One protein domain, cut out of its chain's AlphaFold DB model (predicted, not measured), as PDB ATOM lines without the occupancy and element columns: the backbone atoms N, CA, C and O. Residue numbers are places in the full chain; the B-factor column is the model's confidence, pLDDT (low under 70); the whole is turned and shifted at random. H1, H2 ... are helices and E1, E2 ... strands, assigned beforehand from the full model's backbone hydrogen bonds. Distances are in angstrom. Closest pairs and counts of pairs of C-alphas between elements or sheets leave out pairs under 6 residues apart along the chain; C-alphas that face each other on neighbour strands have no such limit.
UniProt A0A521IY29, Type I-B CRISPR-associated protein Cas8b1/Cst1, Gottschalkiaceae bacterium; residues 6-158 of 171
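Overview. This is residues 6 to 158 of the 171 residues of the protein "Type I-B CRISPR-associated protein Cas8b1/Cst1" of Gottschalkiaceae bacterium (UniProt A0A521IY29). Helix H8 runs through the core, and H2, H3, H4 and H5 surround it; these five form an up-and-down bundle, each running against the one before it in the chain. H6 packs on H5, and H7 on H6 and H8, away from H1, which sits loosely beside H2 and H3 with the short strand E1 before it. The printed part has 153 residues, with one named strand and eight named helices in the order E1, H1, H2, H3, H4, H5, H6, H7, H8; its class is mostly helix. The whole is compact, with a radius of gyration of the C-alphas of 15.4 A, and its outline is flat: the C-alphas span 45 by 44 by 24 A along their three main axes.

Along the chain. Start at Val 6 and go on to E1, residues 13 to 15, where C-alpha 13 is at (40.006, 17.128, 3.269). H1 follows at once, residues 16 to 25, then H2, residues 31 to 40. H3 takes residues 44 to 59, 21.9 A long. Find C-alpha 64 at (16.998, 45.793, 8.670); from there H4, the longest helix, runs 38.5 A to residue 89. Next come H5, residues 94 to 109, 23.1 A, and H6, residues 113 to 126, 19.9 A. H7 is residues 133 to 140, and H8, residues 142 to 156, 20.2 A, ends with C-alpha 156 at (24.927, 29.584, -14.381).

Arrangement. Begin at the hub, H8, which touches five helices. It touches H4 at a steep tilt of 40 degrees, the same way, closest at the C-alphas of Leu 82 and Gly 155, 4.1 A apart. It touches H5 at a shallow tilt of 17 degrees, opposite ways, closest at C-alphas 108 and 146, 5.5 A. It touches H3, closest at C-alphas 44 and 154, 6.5 A, and H7, at C-alphas 138 and 145, 4.0 A. H8 and H2 only just touch, with 3 pairs of C-alphas within 8 A, the closest those of Phe 31 and Gln 146, 6.9 A. Among the hairpins is H5 and H6, at 19 degrees, closest at C-alphas 107 and 116, 5.3 A. H1 is close to but not clearly touching H3, closest at C-alphas 20 and 50, 7.6 A. E1 pairs with no named strand, but its residues 13 to 14 pair antiparallel with residues 6 to 7. In H1, H3, H6 and H8 every O i to N i+4 pair is within hydrogen-bond range, against 4 of 6 in H2, 20 of 22 in H4, 10 of 12 in H5 and 0 of 4 in H7, where 5 of 5 O i to N i+3 pairs are.

Size, cuts and confidence. The two C-alphas farthest apart, those of Asp 11 and Glu 128, are 46.7 A apart. The printed part has no cut and no long link. Its mean pLDDT is 92.7, and no printed residue is under 70.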
ATOM      1  N   VAL A   6      35.152  17.550   1.535       84.81
ATOM      2  CA  VAL A   6      35.628  17.742   0.158       84.81
ATOM      3  C   VAL A   6      37.099  17.376   0.097       84.81
ATOM      4  O   VAL A   6      37.897  17.948   0.836       84.81
ATOM      5  N   LYS A   7      37.453  16.408  -0.754       85.44
ATOM      6  CA  LYS A   7      38.846  16.004  -0.959       85.44
ATOM      7  C   LYS A   7      39.571  17.085  -1.753       85.44
ATOM      8  O   LYS A   7      39.129  17.437  -2.843       85.44
ATOM      9  N   VAL A   8      40.675  17.584  -1.211       82.62
ATOM     10  CA  VAL A   8      41.523  18.590  -1.863       82.62
ATOM     11  C   VAL A   8      42.815  17.961  -2.378       82.62
ATOM     12  O   VAL A   8      43.232  18.262  -3.494       82.62
ATOM     13  N   SER A   9      43.415  17.060  -1.597       81.31
ATOM     14  CA  SER A   9      44.558  16.223  -1.979       81.31
ATOM     15  C   SER A   9      44.428  14.835  -1.339       81.31
ATOM     16  O   SER A   9      43.392  14.523  -0.749       81.31
ATOM     17  N   GLU A  10      45.433  13.969  -1.483       79.44
ATOM     18  CA  GLU A  10      45.419  12.632  -0.869       79.44
ATOM     19  C   GLU A  10      45.244  12.691   0.654       79.44
ATOM     20  O   GLU A  10      44.355  12.015   1.176       79.44
ATOM     21  N   ASP A  11      45.959  13.601   1.317       87.44
ATOM     22  CA  ASP A  11      45.976  13.717   2.782       87.44
ATOM     23  C   ASP A  11      45.130  14.874   3.331       87.44
ATOM     24  O   ASP A  11      45.012  15.041   4.546       87.44
ATOM     25  N   TYR A  12      44.523  15.691   2.462       84.50
ATOM     26  CA  TYR A  12      43.789  16.884   2.883       84.50
ATOM     27  C   TYR A  12      42.327  16.876   2.438       84.50
ATOM     28  O   TYR A  12      41.991  16.808   1.251       84.50
ATOM     29  N   TRP A  13      41.448  17.011   3.433       90.19
ATOM     30  CA  TRP A  13      40.006  17.128   3.269       90.19
ATOM     31  C   TRP A  13      39.500  18.384   3.968       90.19
ATOM     32  O   TRP A  13      39.764  18.600   5.151       90.19
ATOM     33  N   ILE A  14      38.686  19.168   3.268       88.56
ATOM     34  CA  ILE A  14      37.952  20.276   3.874       88.56
ATOM     35  C   ILE A  14      36.703  19.709   4.537       88.56
ATOM     36  O   ILE A  14      35.812  19.186   3.863       88.56
ATOM     37  N   ASN A  15      36.605  19.849   5.857       92.81
ATOM     38  CA  ASN A  15      35.346  19.673   6.570       92.81
ATOM     39  C   ASN A  15      34.549  20.980   6.492       92.81
ATOM     40  O   ASN A  15      34.794  21.915   7.253       92.81
ATOM     41  N   VAL A  16      33.591  21.034   5.566       92.62
ATOM     42  CA  VAL A  16      32.861  22.265   5.226       92.62
ATOM     43  C   VAL A  16      32.152  22.856   6.445       92.62
ATOM     44  O   VAL A  16      32.197  24.064   6.649       92.62
ATOM     45  N   TYR A  17      31.537  22.024   7.288       93.06
ATOM     46  CA  TYR A  17      30.865  22.496   8.500       93.06
ATOM     47  C   TYR A  17      31.829  23.173   9.477       93.06
ATOM     48  O   TYR A  17      31.545  24.267   9.959       93.06
ATOM     49  N   GLN A  18      32.968  22.531   9.757       94.12
ATOM     50  CA  GLN A  18      33.963  23.075  10.683       94.12
ATOM     51  C   GLN A  18      34.572  24.372  10.152       94.12
ATOM     52  O   GLN A  18      34.734  25.317  10.917       94.12
ATOM     53  N   GLU A  19      34.854  24.440   8.852       95.75
ATOM     54  CA  GLU A  19      35.448  25.627   8.239       95.75
ATOM     55  C   GLU A  19      34.478  26.819   8.238       95.75
ATOM     56  O   GLU A  19      34.876  27.932   8.581       95.75
ATOM     57  N   VAL A  20      33.187  26.589   7.955       96.25
ATOM     58  CA  VAL A  20      32.151  27.631   8.075       96.25
ATOM     59  C   VAL A  20      32.057  28.145   9.513       96.25
ATOM     60  O   VAL A  20      32.084  29.356   9.730       96.25
ATOM     61  N   LEU A  21      31.980  27.249  10.505       95.75
ATOM     62  CA  LEU A  21      31.893  27.643  11.916       95.75
ATOM     63  C   LEU A  21      33.128  28.406  12.391       95.75
ATOM     64  O   LEU A  21      32.987  29.429  13.055       95.75
ATOM     65  N   LYS A  22      34.324  27.930  12.036       96.69
ATOM     66  CA  LYS A  22      35.590  28.580  12.380       96.69
ATOM     67  C   LYS A  22      35.625  30.017  11.865       96.69
ATOM     68  O   LYS A  22      35.966  30.925  12.615       96.69
ATOM     69  N   ARG A  23      35.217  30.236  10.612       96.75
ATOM     70  CA  ARG A  23      35.142  31.577  10.014       96.75
ATOM     71  C   ARG A  23      34.143  32.471  10.731       96.75
ATOM     72  O   ARG A  23      34.480  33.599  11.061       96.75
ATOM     73  N   LEU A  24      32.947  31.962  11.034       95.25
ATOM     74  CA  LEU A  24      31.952  32.726  11.795       95.25
ATOM     75  C   LEU A  24      32.476  33.113  13.186       95.25
ATOM     76  O   LEU A  24      32.339  34.268  13.580       95.25
ATOM     77  N   TYR A  25      33.119  32.180  13.895       95.50
ATOM     78  CA  TYR A  25      33.740  32.432  15.199       95.50
ATOM     79  C   TYR A  25      34.846  33.497  15.120       95.50
ATOM     80  O   TYR A  25      34.935  34.363  15.985       95.50
ATOM     81  N   ASN A  26      35.632  33.484  14.042       96.19
ATOM     82  CA  ASN A  26      36.692  34.460  13.781       96.19
ATOM     83  C   ASN A  26      36.191  35.779  13.165       96.19
ATOM     84  O   ASN A  26      37.004  36.624  12.798       96.19
ATOM     85  N   ASN A  27      34.875  35.973  13.030       93.56
ATOM     86  CA  ASN A  27      34.283  37.135  12.366       93.56
ATOM     87  C   ASN A  27      34.775  37.329  10.913       93.56
ATOM     88  O   ASN A  27      35.010  38.447  10.453       93.56
ATOM     89  N   GLU A  28      34.906  36.226  10.179       95.25
ATOM     90  CA  GLU A  28      35.295  36.186   8.773       95.25
ATOM     91  C   GLU A  28      34.108  35.826   7.868       95.25
ATOM     92  O   GLU A  28      33.258  34.991   8.193       95.25
ATOM     93  N   ASN A  29      34.086  36.417   6.671       95.75
ATOM     94  CA  ASN A  29      33.166  36.005   5.613       95.75
ATOM     95  C   ASN A  29      33.574  34.645   4.999       95.75
ATOM     96  O   ASN A  29      34.668  34.116   5.212       95.75
ATOM     97  N   GLN A  30      32.677  34.082   4.194       97.38
ATOM     98  CA  GLN A  30      32.815  32.761   3.580       97.38
ATOM     99  C   GLN A  30      33.291  32.817   2.122       97.38
ATOM    100  O   GLN A  30      33.365  31.777   1.472       97.38
ATOM    101  N   PHE A  31      33.603  33.992   1.566       96.88
ATOM    102  CA  PHE A  31      33.863  34.134   0.127       96.88
ATOM    103  C   PHE A  31      35.039  33.288  -0.359       96.88
ATOM    104  O   PHE A  31      34.935  32.626  -1.392       96.88
ATOM    105  N   ASN A  32      36.137  33.262   0.401       94.94
ATOM    106  CA  ASN A  32      37.305  32.455   0.052       94.94
ATOM    107  C   ASN A  32      36.966  30.958   0.036       94.94
ATOM    108  O   ASN A  32      37.311  30.278  -0.929       94.94
ATOM    109  N   LEU A  33      36.216  30.484   1.038       95.62
ATOM    110  CA  LEU A  33      35.739  29.103   1.109       95.62
ATOM    111  C   LEU A  33      34.823  28.769  -0.075       95.62
ATOM    112  O   LEU A  33      35.024  27.758  -0.739       95.62
ATOM    113  N   ILE A  34      33.851  29.631  -0.391       95.19
ATOM    114  CA  ILE A  34      32.954  29.443  -1.540       95.19
ATOM    115  C   ILE A  34      33.778  29.323  -2.829       95.19
ATOM    116  O   ILE A  34      33.643  28.348  -3.567       95.19
ATOM    117  N   GLY A  35      34.682  30.273  -3.085       93.56
ATOM    118  CA  GLY A  35      35.530  30.272  -4.276       93.56
ATOM    119  C   GLY A  35      36.534  29.116  -4.350       93.56
ATOM    120  O   GLY A  35      37.033  28.802  -5.435       93.56
ATOM    121  N   GLU A  36      36.888  28.505  -3.225       91.88
ATOM    122  CA  GLU A  36      37.679  27.279  -3.169       91.88
ATOM    123  C   GLU A  36      36.819  26.060  -3.517       91.88
ATOM    124  O   GLU A  36      37.151  25.329  -4.448       91.88
ATOM    125  N   LEU A  37      35.658  25.912  -2.878       92.00
ATOM    126  CA  LEU A  37      34.732  24.797  -3.093       92.00
ATOM    127  C   LEU A  37      34.176  24.740  -4.526       92.00
ATOM    128  O   LEU A  37      33.964  23.648  -5.053       92.00
ATOM    129  N   PHE A  38      34.024  25.884  -5.201       89.38
ATOM    130  CA  PHE A  38      33.666  25.939  -6.625       89.38
ATOM    131  C   PHE A  38      34.633  25.153  -7.534       89.38
ATOM    132  O   PHE A  38      34.215  24.673  -8.586       89.38
ATOM    133  N   LYS A  39      35.911  24.996  -7.151       85.12
ATOM    134  CA  LYS A  39      36.903  24.240  -7.939       85.12
ATOM    135  C   LYS A  39      36.699  22.727  -7.872       85.12
ATOM    136  O   LYS A  39      37.083  22.025  -8.799       85.12
ATOM    137  N   TYR A  40      36.099  22.228  -6.793       85.50
ATOM    138  CA  TYR A  40      36.027  20.795  -6.493       85.50
ATOM    139  C   TYR A  40      34.700  20.153  -6.910       85.50
ATOM    140  O   TYR A  40      34.343  19.099  -6.391       85.50
ATOM    141  N   LYS A  41      33.945  20.793  -7.819       76.62
ATOM    142  CA  LYS A  41      32.636  20.313  -8.310       76.62
ATOM    143  C   LYS A  41      31.688  19.891  -7.172       76.62
ATOM    144  O   LYS A  41      30.924  18.936  -7.298       76.62
ATOM    145  N   VAL A  42      31.751  20.604  -6.044       84.19
ATOM    146  CA  VAL A  42      30.878  20.369  -4.887       84.19
ATOM    147  C   VAL A  42      29.428  20.557  -5.318       84.19
ATOM    148  O   VAL A  42      29.139  21.448  -6.116       84.19
ATOM    149  N   ASN A  43      28.515  19.746  -4.771       84.19
ATOM    150  CA  ASN A  43      27.091  19.891  -5.064       84.19
ATOM    151  C   ASN A  43      26.663  21.363  -4.851       84.19
ATOM    152  O   ASN A  43      26.831  21.887  -3.739       84.19
ATOM    153  N   PRO A  44      26.101  22.026  -5.881       85.94
ATOM    154  CA  PRO A  44      25.752  23.442  -5.817       85.94
ATOM    155  C   PRO A  44      24.799  23.814  -4.678       85.94
ATOM    156  O   PRO A  44      24.823  24.951  -4.212       85.94
ATOM    157  N   TYR A  45      23.998  22.865  -4.179       86.62
ATOM    158  CA  TYR A  45      23.164  23.073  -2.998       86.62
ATOM    159  C   TYR A  45      23.997  23.486  -1.776       86.62
ATOM    160  O   TYR A  45      23.625  24.417  -1.067       86.62
ATOM    161  N   TYR A  46      25.146  22.849  -1.537       89.31
ATOM    162  CA  TYR A  46      25.990  23.196  -0.393       89.31
ATOM    163  C   TYR A  46      26.645  24.563  -0.562       89.31
ATOM    164  O   TYR A  46      26.657  25.343   0.385       89.31
ATOM    165  N   LEU A  47      27.122  24.884  -1.767       92.38
ATOM    166  CA  LEU A  47      27.645  26.215  -2.080       92.38
ATOM    167  C   LEU A  47      26.579  27.297  -1.865       92.38
ATOM    168  O   LEU A  47      26.869  28.336  -1.277       92.38
ATOM    169  N   TYR A  48      25.338  27.029  -2.279       91.75
ATOM    170  CA  TYR A  48      24.208  27.920  -2.046       91.75
ATOM    171  C   TYR A  48      23.918  28.106  -0.554       91.75
ATOM    172  O   TYR A  48      23.782  29.237  -0.099       91.75
ATOM    173  N   VAL A  49      23.887  27.028   0.234       92.50
ATOM    174  CA  VAL A  49      23.692  27.126   1.689       92.50
ATOM    175  C   VAL A  49      24.792  27.975   2.338       92.50
ATOM    176  O   VAL A  49      24.483  28.835   3.159       92.50
ATOM    177  N   ILE A  50      26.059  27.791   1.952       95.50
ATOM    178  CA  ILE A  50      27.177  28.598   2.471       95.50
ATOM    179  C   ILE A  50      27.030  30.067   2.051       95.50
ATOM    180  O   ILE A  50      27.264  30.961   2.864       95.50
ATOM    181  N   LEU A  51      26.597  30.332   0.814       95.56
ATOM    182  CA  LEU A  51      26.331  31.689   0.335       95.56
ATOM    183  C   LEU A  51      25.208  32.366   1.129       95.56
ATOM    184  O   LEU A  51      25.344  33.540   1.468       95.56
ATOM    185  N   ILE A  52      24.134  31.651   1.473       93.94
ATOM    186  CA  ILE A  52      23.052  32.198   2.305       93.94
ATOM    187  C   ILE A  52      23.542  32.483   3.726       93.94
ATOM    188  O   ILE A  52      23.292  33.573   4.230       93.94
ATOM    189  N   ILE A  53      24.315  31.575   4.333       95.31
ATOM    190  CA  ILE A  53      24.940  31.818   5.646       95.31
ATOM    191  C   ILE A  53      25.812  33.079   5.598       95.31
ATOM    192  O   ILE A  53      25.726  33.927   6.481       95.31
ATOM    193  N   ASN A  54      26.623  33.230   4.548       96.19
ATOM    194  CA  ASN A  54      27.443  34.419   4.355       96.19
ATOM    195  C   ASN A  54      26.603  35.687   4.171       96.19
ATOM    196  O   ASN A  54      26.926  36.722   4.741       96.19
ATOM    197  N   THR A  55      25.530  35.600   3.389       93.75
ATOM    198  CA  THR A  55      24.606  36.713   3.135       93.75
ATOM    199  C   THR A  55      23.947  37.167   4.435       93.75
ATOM    200  O   THR A  55      23.924  38.361   4.716       93.75
ATOM    201  N   ASP A  56      23.485  36.232   5.269       92.25
ATOM    202  CA  ASP A  56      22.887  36.547   6.566       92.25
ATOM    203  C   ASP A  56      23.935  37.123   7.545       92.25
ATOM    204  O   ASP A  56      23.639  38.088   8.250       92.25
ATOM    205  N   TYR A  57      25.172  36.600   7.543       93.56
ATOM    206  CA  TYR A  57      26.306  37.139   8.311       93.56
ATOM    207  C   TYR A  57      26.650  38.581   7.905       93.56
ATOM    208  O   TYR A  57      26.816  39.448   8.763       93.56
ATOM    209  N   MET A  58      26.724  38.861   6.603       90.50
ATOM    210  CA  MET A  58      26.993  40.204   6.088       90.50
ATOM    211  C   MET A  58      25.834  41.163   6.355       90.50
ATOM    212  O   MET A  58      26.056  42.289   6.790       90.50
ATOM    213  N   GLY A  59      24.598  40.701   6.159       82.69
ATOM    214  CA  GLY A  59      23.387  41.467   6.436       82.69
ATOM    215  C   GLY A  59      23.189  41.784   7.919       82.69
ATOM    216  O   GLY A  59      22.537  42.767   8.243       82.69
ATOM    217  N   GLY A  60      23.787  41.013   8.837       79.44
ATOM    218  CA  GLY A  60      23.847  41.356  10.264       79.44
ATOM    219  C   GLY A  60      24.618  42.647  10.568       79.44
ATOM    220  O   GLY A  60      24.496  43.176  11.667       79.44
ATOM    221  N   LYS A  61      25.385  43.166   9.599       76.69
ATOM    222  CA  LYS A  61      26.101  44.449   9.675       76.69
ATOM    223  C   LYS A  61      25.333  45.603   9.013       76.69
ATOM    224  O   LYS A  61      25.847  46.715   8.977       76.69
ATOM    225  N   MET A  62      24.150  45.337   8.454       84.31
ATOM    226  CA  MET A  62      23.320  46.296   7.717       84.31
ATOM    227  C   MET A  62      22.068  46.675   8.515       84.31
ATOM    228  O   MET A  62      21.641  45.948   9.414       84.31
ATOM    229  N   GLU A  63      21.433  47.788   8.144       80.25
ATOM    230  CA  GLU A  63      20.086  48.114   8.619       80.25
ATOM    231  C   GLU A  63      19.060  47.064   8.144       80.25
ATOM    232  O   GLU A  63      19.214  46.449   7.085       80.25
ATOM    233  N   LEU A  64      17.987  46.856   8.918       75.88
ATOM    234  CA  LEU A  64      16.998  45.793   8.670       75.88
ATOM    235  C   LEU A  64      16.354  45.871   7.274       75.88
ATOM    236  O   LEU A  64      16.226  44.857   6.592       75.88
ATOM    237  N   ASN A  65      15.989  47.074   6.829       78.75
ATOM    238  CA  ASN A  65      15.430  47.338   5.497       78.75
ATOM    239  C   ASN A  65      16.421  47.020   4.358       78.75
ATOM    240  O   ASN A  65      16.012  46.542   3.302       78.75
ATOM    241  N   GLN A  66      17.718  47.247   4.574       84.94
ATOM    242  CA  GLN A  66      18.779  46.974   3.601       84.94
ATOM    243  C   GLN A  66      19.118  45.478   3.537       84.94
ATOM    244  O   GLN A  66      19.428  44.954   2.467       84.94
ATOM    245  N   LYS A  67      19.011  44.767   4.664       86.06
ATOM    246  CA  LYS A  67      19.279  43.326   4.756       86.06
ATOM    247  C   LYS A  67      18.358  42.495   3.857       86.06
ATOM    248  O   LYS A  67      18.834  41.614   3.137       86.06
ATOM    249  N   ASP A  68      17.054  42.767   3.888       85.00
ATOM    250  CA  ASP A  68      16.081  42.027   3.078       85.00
ATOM    251  C   ASP A  68      16.269  42.292   1.579       85.00
ATOM    252  O   ASP A  68      16.175  41.366   0.768       85.00
ATOM    253  N   ASP A  69      16.577  43.537   1.202       89.81
ATOM    254  CA  ASP A  69      16.919  43.895  -0.180       89.81
ATOM    255  C   ASP A  69      18.200  43.187  -0.641       89.81
ATOM    256  O   ASP A  69      18.234  42.576  -1.711       89.81
ATOM    257  N   PHE A  70      19.233  43.170   0.204       91.44
ATOM    258  CA  PHE A  70      20.497  42.507  -0.094       91.44
ATOM    259  C   PHE A  70      20.306  41.013  -0.387       91.44
ATOM    260  O   PHE A  70      20.785  40.515  -1.411       91.44
ATOM    261  N   LYS A  71      19.537  40.306   0.451       91.62
ATOM    262  CA  LYS A  71      19.223  38.887   0.242       91.62
ATOM    263  C   LYS A  71      18.458  38.655  -1.062       91.62
ATOM    264  O   LYS A  71      18.831  37.775  -1.841       91.62
ATOM    265  N   LYS A  72      17.449  39.486  -1.348       93.19
ATOM    266  CA  LYS A  72      16.692  39.433  -2.610       93.19
ATOM    267  C   LYS A  72      17.598  39.632  -3.823       93.19
ATOM    268  O   LYS A  72      17.453  38.906  -4.801       93.19
ATOM    269  N   LYS A  73      18.557  40.561  -3.767       95.62
ATOM    270  CA  LYS A  73      19.510  40.805  -4.862       95.62
ATOM    271  C   LYS A  73      20.473  39.637  -5.095       95.62
ATOM    272  O   LYS A  73      20.778  39.333  -6.250       95.62
ATOM    273  N   VAL A  74      20.909  38.937  -4.044       96.06
ATOM    274  CA  VAL A  74      21.710  37.703  -4.185       96.06
ATOM    275  C   VAL A  74      20.903  36.609  -4.894       96.06
ATOM    276  O   VAL A  74      21.385  36.009  -5.860       96.06
ATOM    277  N   ASP A  75      19.653  36.387  -4.480       94.88
ATOM    278  CA  ASP A  75      18.767  35.408  -5.122       94.88
ATOM    279  C   ASP A  75      18.411  35.789  -6.563       94.88
ATOM    280  O   ASP A  75      18.395  34.936  -7.456       94.88
ATOM    281  N   LEU A  76      18.195  37.077  -6.821       96.69
ATOM    282  CA  LEU A  76      17.933  37.601  -8.156       96.69
ATOM    283  C   LEU A  76      19.159  37.447  -9.072       96.69
ATOM    284  O   LEU A  76      19.018  37.067 -10.235       96.69
ATOM    285  N   SER A  77      20.371  37.631  -8.542       97.75
ATOM    286  CA  SER A  77      21.613  37.336  -9.270       97.75
ATOM    287  C   SER A  77      21.680  35.861  -9.673       97.75
ATOM    288  O   SER A  77      21.991  35.547 -10.823       97.75
ATOM    289  N   ARG A  78      21.304  34.945  -8.769       96.38
ATOM    290  CA  ARG A  78      21.206  33.508  -9.075       96.38
ATOM    291  C   ARG A  78      20.176  33.215 -10.157       96.38
ATOM    292  O   ARG A  78      20.450  32.440 -11.074       96.38
ATOM    293  N   TYR A  79      19.013  33.850 -10.084       96.56
ATOM    294  CA  TYR A  79      17.996  33.740 -11.124       96.56
ATOM    295  C   TYR A  79      18.545  34.162 -12.494       96.56
ATOM    296  O   TYR A  79      18.410  33.405 -13.457       96.56
ATOM    297  N   PHE A  80      19.226  35.307 -12.591       98.06
ATOM    298  CA  PHE A  80      19.798  35.765 -13.858       98.06
ATOM    299  C   PHE A  80      20.897  34.844 -14.395       98.06
ATOM    300  O   PHE A  80      20.938  34.606 -15.602       98.06
ATOM    301  N   GLY A  81      21.713  34.245 -13.524       97.12
ATOM    302  CA  GLY A  81      22.674  33.215 -13.928       97.12
ATOM    303  C   GLY A  81      21.995  32.015 -14.593       97.12
ATOM    304  O   GLY A  81      22.430  31.547 -15.645       97.12
ATOM    305  N   LEU A  82      20.868  31.563 -14.033       96.06
ATOM    306  CA  LEU A  82      20.067  30.484 -14.613       96.06
ATOM    307  C   LEU A  82      19.430  30.889 -15.951       96.06
ATOM    308  O   LEU A  82      19.373  30.075 -16.872       96.06
ATOM    309  N   GLN A  83      18.960  32.133 -16.086       96.88
ATOM    310  CA  GLN A  83      18.426  32.636 -17.358       96.88
ATOM    311  C   GLN A  83      19.504  32.707 -18.442       96.88
ATOM    312  O   GLN A  83      19.238  32.335 -19.587       96.88
ATOM    313  N   LEU A  84      20.722  33.127 -18.087       96.88
ATOM    314  CA  LEU A  84      21.840  33.136 -19.022       96.88
ATOM    315  C   LEU A  84      22.214  31.709 -19.440       96.88
ATOM    316  O   LEU A  84      22.355  31.455 -20.633       96.88
ATOM    317  N   ARG A  85      22.265  30.754 -18.495       95.44
ATOM    318  CA  ARG A  85      22.457  29.328 -18.812       95.44
ATOM    319  C   ARG A  85      21.446  28.853 -19.854       95.44
ATOM    320  O   ARG A  85      21.840  28.302 -20.875       95.44
ATOM    321  N   LYS A  86      20.150  29.086 -19.616       94.94
ATOM    322  CA  LYS A  86      19.076  28.689 -20.542       94.94
ATOM    323  C   LYS A  86      19.258  29.301 -21.933       94.94
ATOM    324  O   LYS A  86      19.059  28.609 -22.921       94.94
ATOM    325  N   ALA A  87      19.665  30.568 -22.009       95.56
ATOM    326  CA  ALA A  87      19.907  31.243 -23.282       95.56
ATOM    327  C   ALA A  87      21.110  30.662 -24.051       95.56
ATOM    328  O   ALA A  87      21.047  30.544 -25.269       95.56
ATOM    329  N   TYR A  88      22.176  30.251 -23.357       95.00
ATOM    330  CA  TYR A  88      23.308  29.549 -23.977       95.00
ATOM    331  C   TYR A  88      22.934  28.144 -24.463       95.00
ATOM    332  O   TYR A  88      23.344  27.747 -25.553       95.00
ATOM    333  N   LEU A  89      22.149  27.402 -23.675       92.19
ATOM    334  CA  LEU A  89      21.669  26.070 -24.056       92.19
ATOM    335  C   LEU A  89      20.726  26.128 -25.263       92.19
ATOM    336  O   LEU A  89      20.820  25.278 -26.131       92.19
ATOM    337  N   ALA A  90      19.889  27.163 -25.371       93.06
ATOM    338  CA  ALA A  90      19.040  27.383 -26.546       93.06
ATOM    339  C   ALA A  90      19.829  27.680 -27.841       93.06
ATOM    340  O   ALA A  90      19.255  27.641 -28.923       93.06
ATOM    341  N   LYS A  91      21.129  27.992 -27.737       91.25
ATOM    342  CA  LYS A  91      22.060  28.148 -28.867       91.25
ATOM    343  C   LYS A  91      22.992  26.925 -29.031       91.25
ATOM    344  O   LYS A  91      24.068  27.074 -29.608       91.25
ATOM    345  N   ASP A  92      22.630  25.767 -28.462       82.69
ATOM    346  CA  ASP A  92      23.384  24.496 -28.467       82.69
ATOM    347  C   ASP A  92      24.856  24.628 -28.040       82.69
ATOM    348  O   ASP A  92      25.763  24.006 -28.597       82.69
ATOM    349  N   ASN A  93      25.129  25.479 -27.042       78.75
ATOM    350  CA  ASN A  93      26.499  25.840 -26.675       78.75
ATOM    351  C   ASN A  93      26.851  25.582 -25.206       78.75
ATOM    352  O   ASN A  93      27.306  26.479 -24.488       78.75
ATOM    353  N   GLU A  94      26.670  24.342 -24.752       76.00
ATOM    354  CA  GLU A  94      26.965  23.953 -23.367       76.00
ATOM    355  C   GLU A  94      28.457  24.091 -23.013       76.00
ATOM    356  O   GLU A  94      28.792  24.619 -21.950       76.00
ATOM    357  N   ASN A  95      29.362  23.743 -23.933       79.81
ATOM    358  CA  ASN A  95      30.815  23.804 -23.712       79.81
ATOM    359  C   ASN A  95      31.319  25.223 -23.381       79.81
ATOM    360  O   ASN A  95      32.292  25.399 -22.643       79.81
ATOM    361  N   LYS A  96      30.646  26.273 -23.874       87.19
ATOM    362  CA  LYS A  96      30.997  27.663 -23.536       87.19
ATOM    363  C   LYS A  96      30.625  28.048 -22.107       87.19
ATOM    364  O   LYS A  96      31.233  28.974 -21.569       87.19
ATOM    365  N   ILE A  97      29.669  27.358 -21.483       91.25
ATOM    366  CA  ILE A  97      29.200  27.669 -20.128       91.25
ATOM    367  C   ILE A  97      30.285  27.346 -19.099       91.25
ATOM    368  O   ILE A  97      30.480  28.121 -18.163       91.25
ATOM    369  N   GLU A  98      31.035  26.260 -19.287       89.12
ATOM    370  CA  GLU A  98      32.139  25.892 -18.392       89.12
ATOM    371  C   GLU A  98      33.270  26.931 -18.443       89.12
ATOM    372  O   GLU A  98      33.665  27.479 -17.411       89.12
ATOM    373  N   SER A  99      33.716  27.300 -19.650       91.75
ATOM    374  CA  SER A  99      34.731  28.346 -19.849       91.75
ATOM    375  C   SER A  99      34.276  29.714 -19.319       91.75
ATOM    376  O   SER A  99      35.042  30.437 -18.672       91.75
ATOM    377  N   LEU A 100      33.007  30.076 -19.538       95.12
ATOM    378  CA  LEU A 100      32.408  31.292 -18.985       95.12
ATOM    379  C   LEU A 100      32.410  31.270 -17.450       95.12
ATOM    380  O   LEU A 100      32.874  32.228 -16.827       95.12
ATOM    381  N   SER A 101      31.960  30.167 -16.850       93.75
ATOM    382  CA  SER A 101      31.916  29.982 -15.396       93.75
ATOM    383  C   SER A 101      33.307  30.092 -14.777       93.75
ATOM    384  O   SER A 101      33.471  30.757 -13.758       93.75
ATOM    385  N   TYR A 102      34.328  29.516 -15.414       94.25
ATOM    386  CA  TYR A 102      35.712  29.613 -14.949       94.25
ATOM    387  C   TYR A 102      36.231  31.060 -14.950       94.25
ATOM    388  O   TYR A 102      36.798  31.528 -13.957       94.25
ATOM    389  N   ARG A 103      36.014  31.805 -16.043       97.12
ATOM    390  CA  ARG A 103      36.441  33.212 -16.140       97.12
ATOM    391  C   ARG A 103      35.726  34.097 -15.117       97.12
ATOM    392  O   ARG A 103      36.384  34.923 -14.482       97.12
ATOM    393  N   LEU A 104      34.417  33.904 -14.934       97.62
ATOM    394  CA  LEU A 104      33.620  34.614 -13.931       97.62
ATOM    395  C   LEU A 104      34.085  34.282 -12.511       97.62
ATOM    396  O   LEU A 104      34.326  35.194 -11.725       97.62
ATOM    397  N   LEU A 105      34.287  32.998 -12.197       96.81
ATOM    398  CA  LEU A 105      34.791  32.555 -10.898       96.81
ATOM    399  C   LEU A 105      36.119  33.229 -10.561       96.81
ATOM    400  O   LEU A 105      36.287  33.731  -9.452       96.81
ATOM    401  N   ASN A 106      37.047  33.285 -11.516       97.69
ATOM    402  CA  ASN A 106      38.320  33.962 -11.309       97.69
ATOM    403  C   ASN A 106      38.137  35.462 -11.051       97.69
ATOM    404  O   ASN A 106      38.697  35.958 -10.079       97.69
ATOM    405  N   ALA A 107      37.326  36.163 -11.851       98.19
ATOM    406  CA  ALA A 107      37.072  37.592 -11.655       98.19
ATOM    407  C   ALA A 107      36.480  37.890 -10.266       98.19
ATOM    408  O   ALA A 107      36.969  38.779  -9.566       98.19
ATOM    409  N   VAL A 108      35.497  37.092  -9.838       98.12
ATOM    410  CA  VAL A 108      34.849  37.196  -8.523       98.12
ATOM    411  C   VAL A 108      35.846  36.934  -7.390       98.12
ATOM    412  O   VAL A 108      35.935  37.718  -6.445       98.12
ATOM    413  N   LYS A 109      36.655  35.873  -7.490       96.69
ATOM    414  CA  LYS A 109      37.670  35.532  -6.478       96.69
ATOM    415  C   LYS A 109      38.744  36.601  -6.327       96.69
ATOM    416  O   LYS A 109      39.157  36.889  -5.211       96.69
ATOM    417  N   THR A 110      39.187  37.189  -7.436       96.88
ATOM    418  CA  THR A 110      40.188  38.264  -7.425       96.88
ATOM    419  C   THR A 110      39.580  39.642  -7.162       96.88
ATOM    420  O   THR A 110      40.289  40.638  -7.266       96.88
ATOM    421  N   LYS A 111      38.273  39.719  -6.859       97.56
ATOM    422  CA  LYS A 111      37.529  40.970  -6.642       97.56
ATOM    423  C   LYS A 111      37.729  41.984  -7.784       97.56
ATOM    424  O   LYS A 111      37.867  43.182  -7.545       97.56
ATOM    425  N   ASN A 112      37.795  41.490  -9.022       98.12
ATOM    426  CA  ASN A 112      38.058  42.289 -10.216       98.12
ATOM    427  C   ASN A 112      36.734  42.609 -10.925       98.12
ATOM    428  O   ASN A 112      36.277  41.846 -11.780       98.12
ATOM    429  N   SER A 113      36.114  43.726 -10.534       97.69
ATOM    430  CA  SER A 113      34.815  44.176 -11.048       97.69
ATOM    431  C   SER A 113      34.853  44.512 -12.537       97.69
ATOM    432  O   SER A 113      33.940  44.122 -13.258       97.69
ATOM    433  N   ALA A 114      35.930  45.142 -13.019       97.75
ATOM    434  CA  ALA A 114      36.115  45.445 -14.439       97.75
ATOM    435  C   ALA A 114      36.092  44.166 -15.287       97.75
ATOM    436  O   ALA A 114      35.273  44.025 -16.191       97.75
ATOM    437  N   ARG A 115      36.893  43.161 -14.906       98.31
ATOM    438  CA  ARG A 115      36.918  41.872 -15.606       98.31
ATOM    439  C   ARG A 115      35.575  41.150 -15.532       98.31
ATOM    440  O   ARG A 115      35.179  40.504 -16.496       98.31
ATOM    441  N   PHE A 116      34.886  41.217 -14.393       98.56
ATOM    442  CA  PHE A 116      33.551  40.633 -14.250       98.56
ATOM    443  C   PHE A 116      32.545  41.295 -15.203       98.56
ATOM    444  O   PHE A 116      31.826  40.588 -15.909       98.56
ATOM    445  N   ALA A 117      32.547  42.627 -15.281       98.25
ATOM    446  CA  ALA A 117      31.688  43.395 -16.173       98.25
ATOM    447  C   ALA A 117      31.980  43.117 -17.651       98.25
ATOM    448  O   ALA A 117      31.047  42.846 -18.404       98.25
ATOM    449  N   ASP A 118      33.253  43.068 -18.054       98.44
ATOM    450  CA  ASP A 118      33.646  42.722 -19.426       98.44
ATOM    451  C   ASP A 118      33.121  41.341 -19.828       98.44
ATOM    452  O   ASP A 118      32.625  41.134 -20.939       98.44
ATOM    453  N   ILE A 119      33.211  40.364 -18.920       98.38
ATOM    454  CA  ILE A 119      32.693  39.019 -19.171       98.38
ATOM    455  C   ILE A 119      31.162  39.040 -19.271       98.38
ATOM    456  O   ILE A 119      30.620  38.410 -20.182       98.38
ATOM    457  N   LEU A 120      30.474  39.765 -18.380       98.00
ATOM    458  CA  LEU A 120      29.019  39.925 -18.428       98.00
ATOM    459  C   LEU A 120      28.572  40.537 -19.756       98.00
ATOM    460  O   LEU A 120      27.762  39.916 -20.440       98.00
ATOM    461  N   ILE A 121      29.147  41.674 -20.160       98.31
ATOM    462  CA  ILE A 121      28.825  42.365 -21.418       98.31
ATOM    463  C   ILE A 121      28.948  41.408 -22.601       98.31
ATOM    464  O   ILE A 121      27.988  41.219 -23.345       98.31
ATOM    465  N   ASN A 122      30.088  40.726 -22.727       97.81
ATOM    466  CA  ASN A 122      30.311  39.780 -23.818       97.81
ATOM    467  C   ASN A 122      29.320  38.606 -23.798       97.81
ATOM    468  O   ASN A 122      28.859  38.161 -24.849       97.81
ATOM    469  N   SER A 123      28.987  38.091 -22.612       97.00
ATOM    470  CA  SER A 123      28.067  36.959 -22.486       97.00
ATOM    471  C   SER A 123      26.619  37.322 -22.819       97.00
ATOM    472  O   SER A 123      25.933  36.543 -23.477       97.00
ATOM    473  N   TYR A 124      26.174  38.515 -22.418       97.69
ATOM    474  CA  TYR A 124      24.834  39.027 -22.694       97.69
ATOM    475  C   TYR A 124      24.685  39.487 -24.147       97.69
ATOM    476  O   TYR A 124      23.666  39.199 -24.769       97.69
ATOM    477  N   MET A 125      25.735  40.076 -24.727       96.88
ATOM    478  CA  MET A 125      25.801  40.389 -26.157       96.88
ATOM    479  C   MET A 125      25.694  39.123 -27.019       96.88
ATOM    480  O   MET A 125      24.948  39.109 -27.991       96.88
ATOM    481  N   TYR A 126      26.372  38.031 -26.645       95.38
ATOM    482  CA  TYR A 126      26.298  36.758 -27.377       95.38
ATOM    483  C   TYR A 126      24.881  36.164 -27.431       95.38
ATOM    484  O   TYR A 126      24.488  35.558 -28.433       95.38
ATOM    485  N   VAL A 127      24.114  36.311 -26.349       95.75
ATOM    486  CA  VAL A 127      22.721  35.846 -26.287       95.75
ATOM    487  C   VAL A 127      21.709  36.919 -26.688       95.75
ATOM    488  O   VAL A 127      20.516  36.652 -26.588       95.75
ATOM    489  N   GLU A 128      22.176  38.093 -27.126       96.75
ATOM    490  CA  GLU A 128      21.355  39.230 -27.563       96.75
ATOM    491  C   GLU A 128      20.330  39.661 -26.500       96.75
ATOM    492  O   GLU A 128      19.146  39.849 -26.775       96.75
ATOM    493  N   LYS A 129      20.781  39.786 -25.244       96.88
ATOM    494  CA  LYS A 129      19.949  40.234 -24.120       96.88
ATOM    495  C   LYS A 129      20.562  41.420 -23.398       96.88
ATOM    496  O   LYS A 129      21.779  41.574 -23.338       96.88
ATOM    497  N   GLU A 130      19.700  42.207 -22.771       97.06
ATOM    498  CA  GLU A 130      20.110  43.289 -21.882       97.06
ATOM    499  C   GLU A 130      20.735  42.752 -20.592       97.06
ATOM    500  O   GLU A 130      20.301  41.739 -20.031       97.06
ATOM    501  N   ILE A 131      21.752  43.464 -20.106       97.56
ATOM    502  CA  ILE A 131      22.408  43.157 -18.838       97.56
ATOM    503  C   ILE A 131      21.507  43.652 -17.699       97.56
ATOM    504  O   ILE A 131      21.151  44.831 -17.675       97.56
ATOM    505  N   PRO A 132      21.171  42.804 -16.712       97.62
ATOM    506  CA  PRO A 132      20.384  43.229 -15.567       97.62
ATOM    507  C   PRO A 132      21.068  44.348 -14.775       97.62
ATOM    508  O   PRO A 132      22.217  44.212 -14.348       97.62
ATOM    509  N   SER A 133      20.330  45.426 -14.507       96.56
ATOM    510  CA  SER A 133      20.840  46.622 -13.819       96.56
ATOM    511  C   SER A 133      21.372  46.351 -12.409       96.56
ATOM    512  O   SER A 133      22.220  47.097 -11.924       96.56
ATOM    513  N   ILE A 134      20.960  45.252 -11.770       95.75
ATOM    514  CA  ILE A 134      21.481  44.839 -10.459       95.75
ATOM    515  C   ILE A 134      23.004  44.657 -10.458       95.75
ATOM    516  O   ILE A 134      23.643  44.816  -9.422       95.75
ATOM    517  N   PHE A 135      23.609  44.349 -11.613       97.38
ATOM    518  CA  PHE A 135      25.051  44.151 -11.699       97.38
ATOM    519  C   PHE A 135      25.839  45.464 -11.655       97.38
ATOM    520  O   PHE A 135      27.042  45.422 -11.411       97.38
ATOM    521  N   ILE A 136      25.188  46.627 -11.775       96.06
ATOM    522  CA  ILE A 136      25.831  47.933 -11.552       96.06
ATOM    523  C   ILE A 136      26.387  48.018 -10.124       96.06
ATOM    524  O   ILE A 136      27.470  48.560  -9.908       96.06
ATOM    525  N   ASP A 137      25.698  47.429  -9.145       93.81
ATOM    526  CA  ASP A 137      26.145  47.416  -7.749       93.81
ATOM    527  C   ASP A 137      27.470  46.645  -7.567       93.81
ATOM    528  O   ASP A 137      28.280  47.003  -6.714       93.81
ATOM    529  N   THR A 138      27.767  45.667  -8.435       96.44
ATOM    530  CA  THR A 138      29.049  44.930  -8.420       96.44
ATOM    531  C   THR A 138      30.252  45.776  -8.840       96.44
ATOM    532  O   THR A 138      31.396  45.399  -8.586       96.44
ATOM    533  N   LEU A 139      30.017  46.930  -9.472       94.94
ATOM    534  CA  LEU A 139      31.069  47.884  -9.821       94.94
ATOM    535  C   LEU A 139      31.442  48.787  -8.642       94.94
ATOM    536  O   LEU A 139      32.559  49.297  -8.600       94.94
ATOM    537  N   LYS A 140      30.512  48.985  -7.704       92.81
ATOM    538  CA  LYS A 140      30.645  49.938  -6.595       92.81
ATOM    539  C   LYS A 140      31.405  49.347  -5.416       92.81
ATOM    540  O   LYS A 140      32.174  50.049  -4.771       92.81
ATOM    541  N   ASP A 141      31.174  48.068  -5.136       93.56
ATOM    542  CA  ASP A 141      31.653  47.421  -3.921       93.56
ATOM    543  C   ASP A 141      32.111  45.979  -4.184       93.56
ATOM    544  O   ASP A 141      31.476  45.204  -4.908       93.56
ATOM    545  N   LYS A 142      33.251  45.616  -3.587       95.44
ATOM    546  CA  LYS A 142      33.893  44.314  -3.807       95.44
ATOM    547  C   LYS A 142      33.145  43.163  -3.138       95.44
ATOM    548  O   LYS A 142      33.203  42.043  -3.643       95.44
ATOM    549  N   ASP A 143      32.466  43.407  -2.030       94.38
ATOM    550  CA  ASP A 143      31.686  42.388  -1.342       94.38
ATOM    551  C   ASP A 143      30.316  42.195  -2.013       94.38
ATOM    552  O   ASP A 143      29.829  41.062  -2.088       94.38
ATOM    553  N   LEU A 144      29.735  43.248  -2.606       95.50
ATOM    554  CA  LEU A 144      28.584  43.129  -3.514       95.50
ATOM    555  C   LEU A 144      28.950  42.335  -4.771       95.50
ATOM    556  O   LEU A 144      28.221  41.414  -5.141       95.50
ATOM    557  N   LEU A 145      30.114  42.607  -5.377       98.12
ATOM    558  CA  LEU A 145      30.656  41.786  -6.464       98.12
ATOM    559  C   LEU A 145      30.748  40.312  -6.067       98.12
ATOM    560  O   LEU A 145      30.326  39.447  -6.833       98.12
ATOM    561  N   GLN A 146      31.289  40.006  -4.887       97.81
ATOM    562  CA  GLN A 146      31.419  38.618  -4.452       97.81
ATOM    563  C   GLN A 146      30.062  37.968  -4.183       97.81
ATOM    564  O   GLN A 146      29.809  36.864  -4.663       97.81
ATOM    565  N   SER A 147      29.157  38.660  -3.498       97.00
ATOM    566  CA  SER A 147      27.828  38.139  -3.163       97.00
ATOM    567  C   SER A 147      26.985  37.871  -4.409       97.00
ATOM    568  O   SER A 147      26.452  36.773  -4.586       97.00
ATOM    569  N   TYR A 148      26.902  38.851  -5.310       98.00
ATOM    570  CA  TYR A 148      26.087  38.758  -6.520       98.00
ATOM    571  C   TYR A 148      26.760  37.863  -7.557       98.00
ATOM    572  O   TYR A 148      26.097  37.044  -8.188       98.00
ATOM    573  N   GLY A 149      28.087  37.940  -7.677       97.94
ATOM    574  CA  GLY A 149      28.880  37.098  -8.566       97.94
ATOM    575  C   GLY A 149      28.800  35.613  -8.210       97.94
ATOM    576  O   GLY A 149      28.589  34.790  -9.101       97.94
ATOM    577  N   TYR A 150      28.896  35.245  -6.925       97.56
ATOM    578  CA  TYR A 150      28.699  33.850  -6.511       97.56
ATOM    579  C   TYR A 150      27.251  33.391  -6.688       97.56
ATOM    580  O   TYR A 150      27.037  32.270  -7.150       97.56
ATOM    581  N   GLY A 151      26.264  34.249  -6.399       97.00
ATOM    582  CA  GLY A 151      24.860  33.962  -6.707       97.00
ATOM    583  C   GLY A 151      24.669  33.651  -8.192       97.00
ATOM    584  O   GLY A 151      24.162  32.589  -8.549       97.00
ATOM    585  N   PHE A 152      25.164  34.528  -9.064       97.88
ATOM    586  CA  PHE A 152      25.117  34.367 -10.515       97.88
ATOM    587  C   PHE A 152      25.799  33.081 -11.000       97.88
ATOM    588  O   PHE A 152      25.208  32.335 -11.781       97.88
ATOM    589  N   LEU A 153      26.998  32.770 -10.497       96.25
ATOM    590  CA  LEU A 153      27.727  31.539 -10.827       96.25
ATOM    591  C   LEU A 153      26.945  30.270 -10.469       96.25
ATOM    592  O   LEU A 153      26.921  29.336 -11.268       96.25
ATOM    593  N   LEU A 154      26.272  30.237  -9.313       95.12
ATOM    594  CA  LEU A 154      25.417  29.106  -8.930       95.12
ATOM    595  C   LEU A 154      24.285  28.894  -9.940       95.12
ATOM    596  O   LEU A 154      24.062  27.781 -10.422       95.12
ATOM    597  N   GLY A 155      23.614  29.982 -10.327       94.94
ATOM    598  CA  GLY A 155      22.585  29.947 -11.362       94.94
ATOM    599  C   GLY A 155      23.118  29.430 -12.698       94.94
ATOM    600  O   GLY A 155      22.508  28.557 -13.317       94.94
ATOM    601  N   LEU A 156      24.285  29.930 -13.114       94.06
ATOM    602  CA  LEU A 156      24.927  29.584 -14.381       94.06
ATOM    603  C   LEU A 156      25.361  28.109 -14.451       94.06
ATOM    604  O   LEU A 156      25.247  27.473 -15.501       94.06
ATOM    605  N   GLN A 157      25.784  27.533 -13.323       88.44
ATOM    606  CA  GLN A 157      26.082  26.102 -13.199       88.44
ATOM    607  C   GLN A 157      24.830  25.212 -13.201       88.44
ATOM    608  O   GLN A 157      24.940  23.990 -13.155       88.44
ATOM    609  N   GLY A 158      23.632  25.793 -13.293       79.12
ATOM    610  CA  GLY A 158      22.394  25.032 -13.405       79.12
ATOM    611  C   GLY A 158      21.856  24.546 -12.067       79.12
ATOM    612  O   GLY A 158      20.993  23.666 -12.056       79.12
TER     613      GLY A 158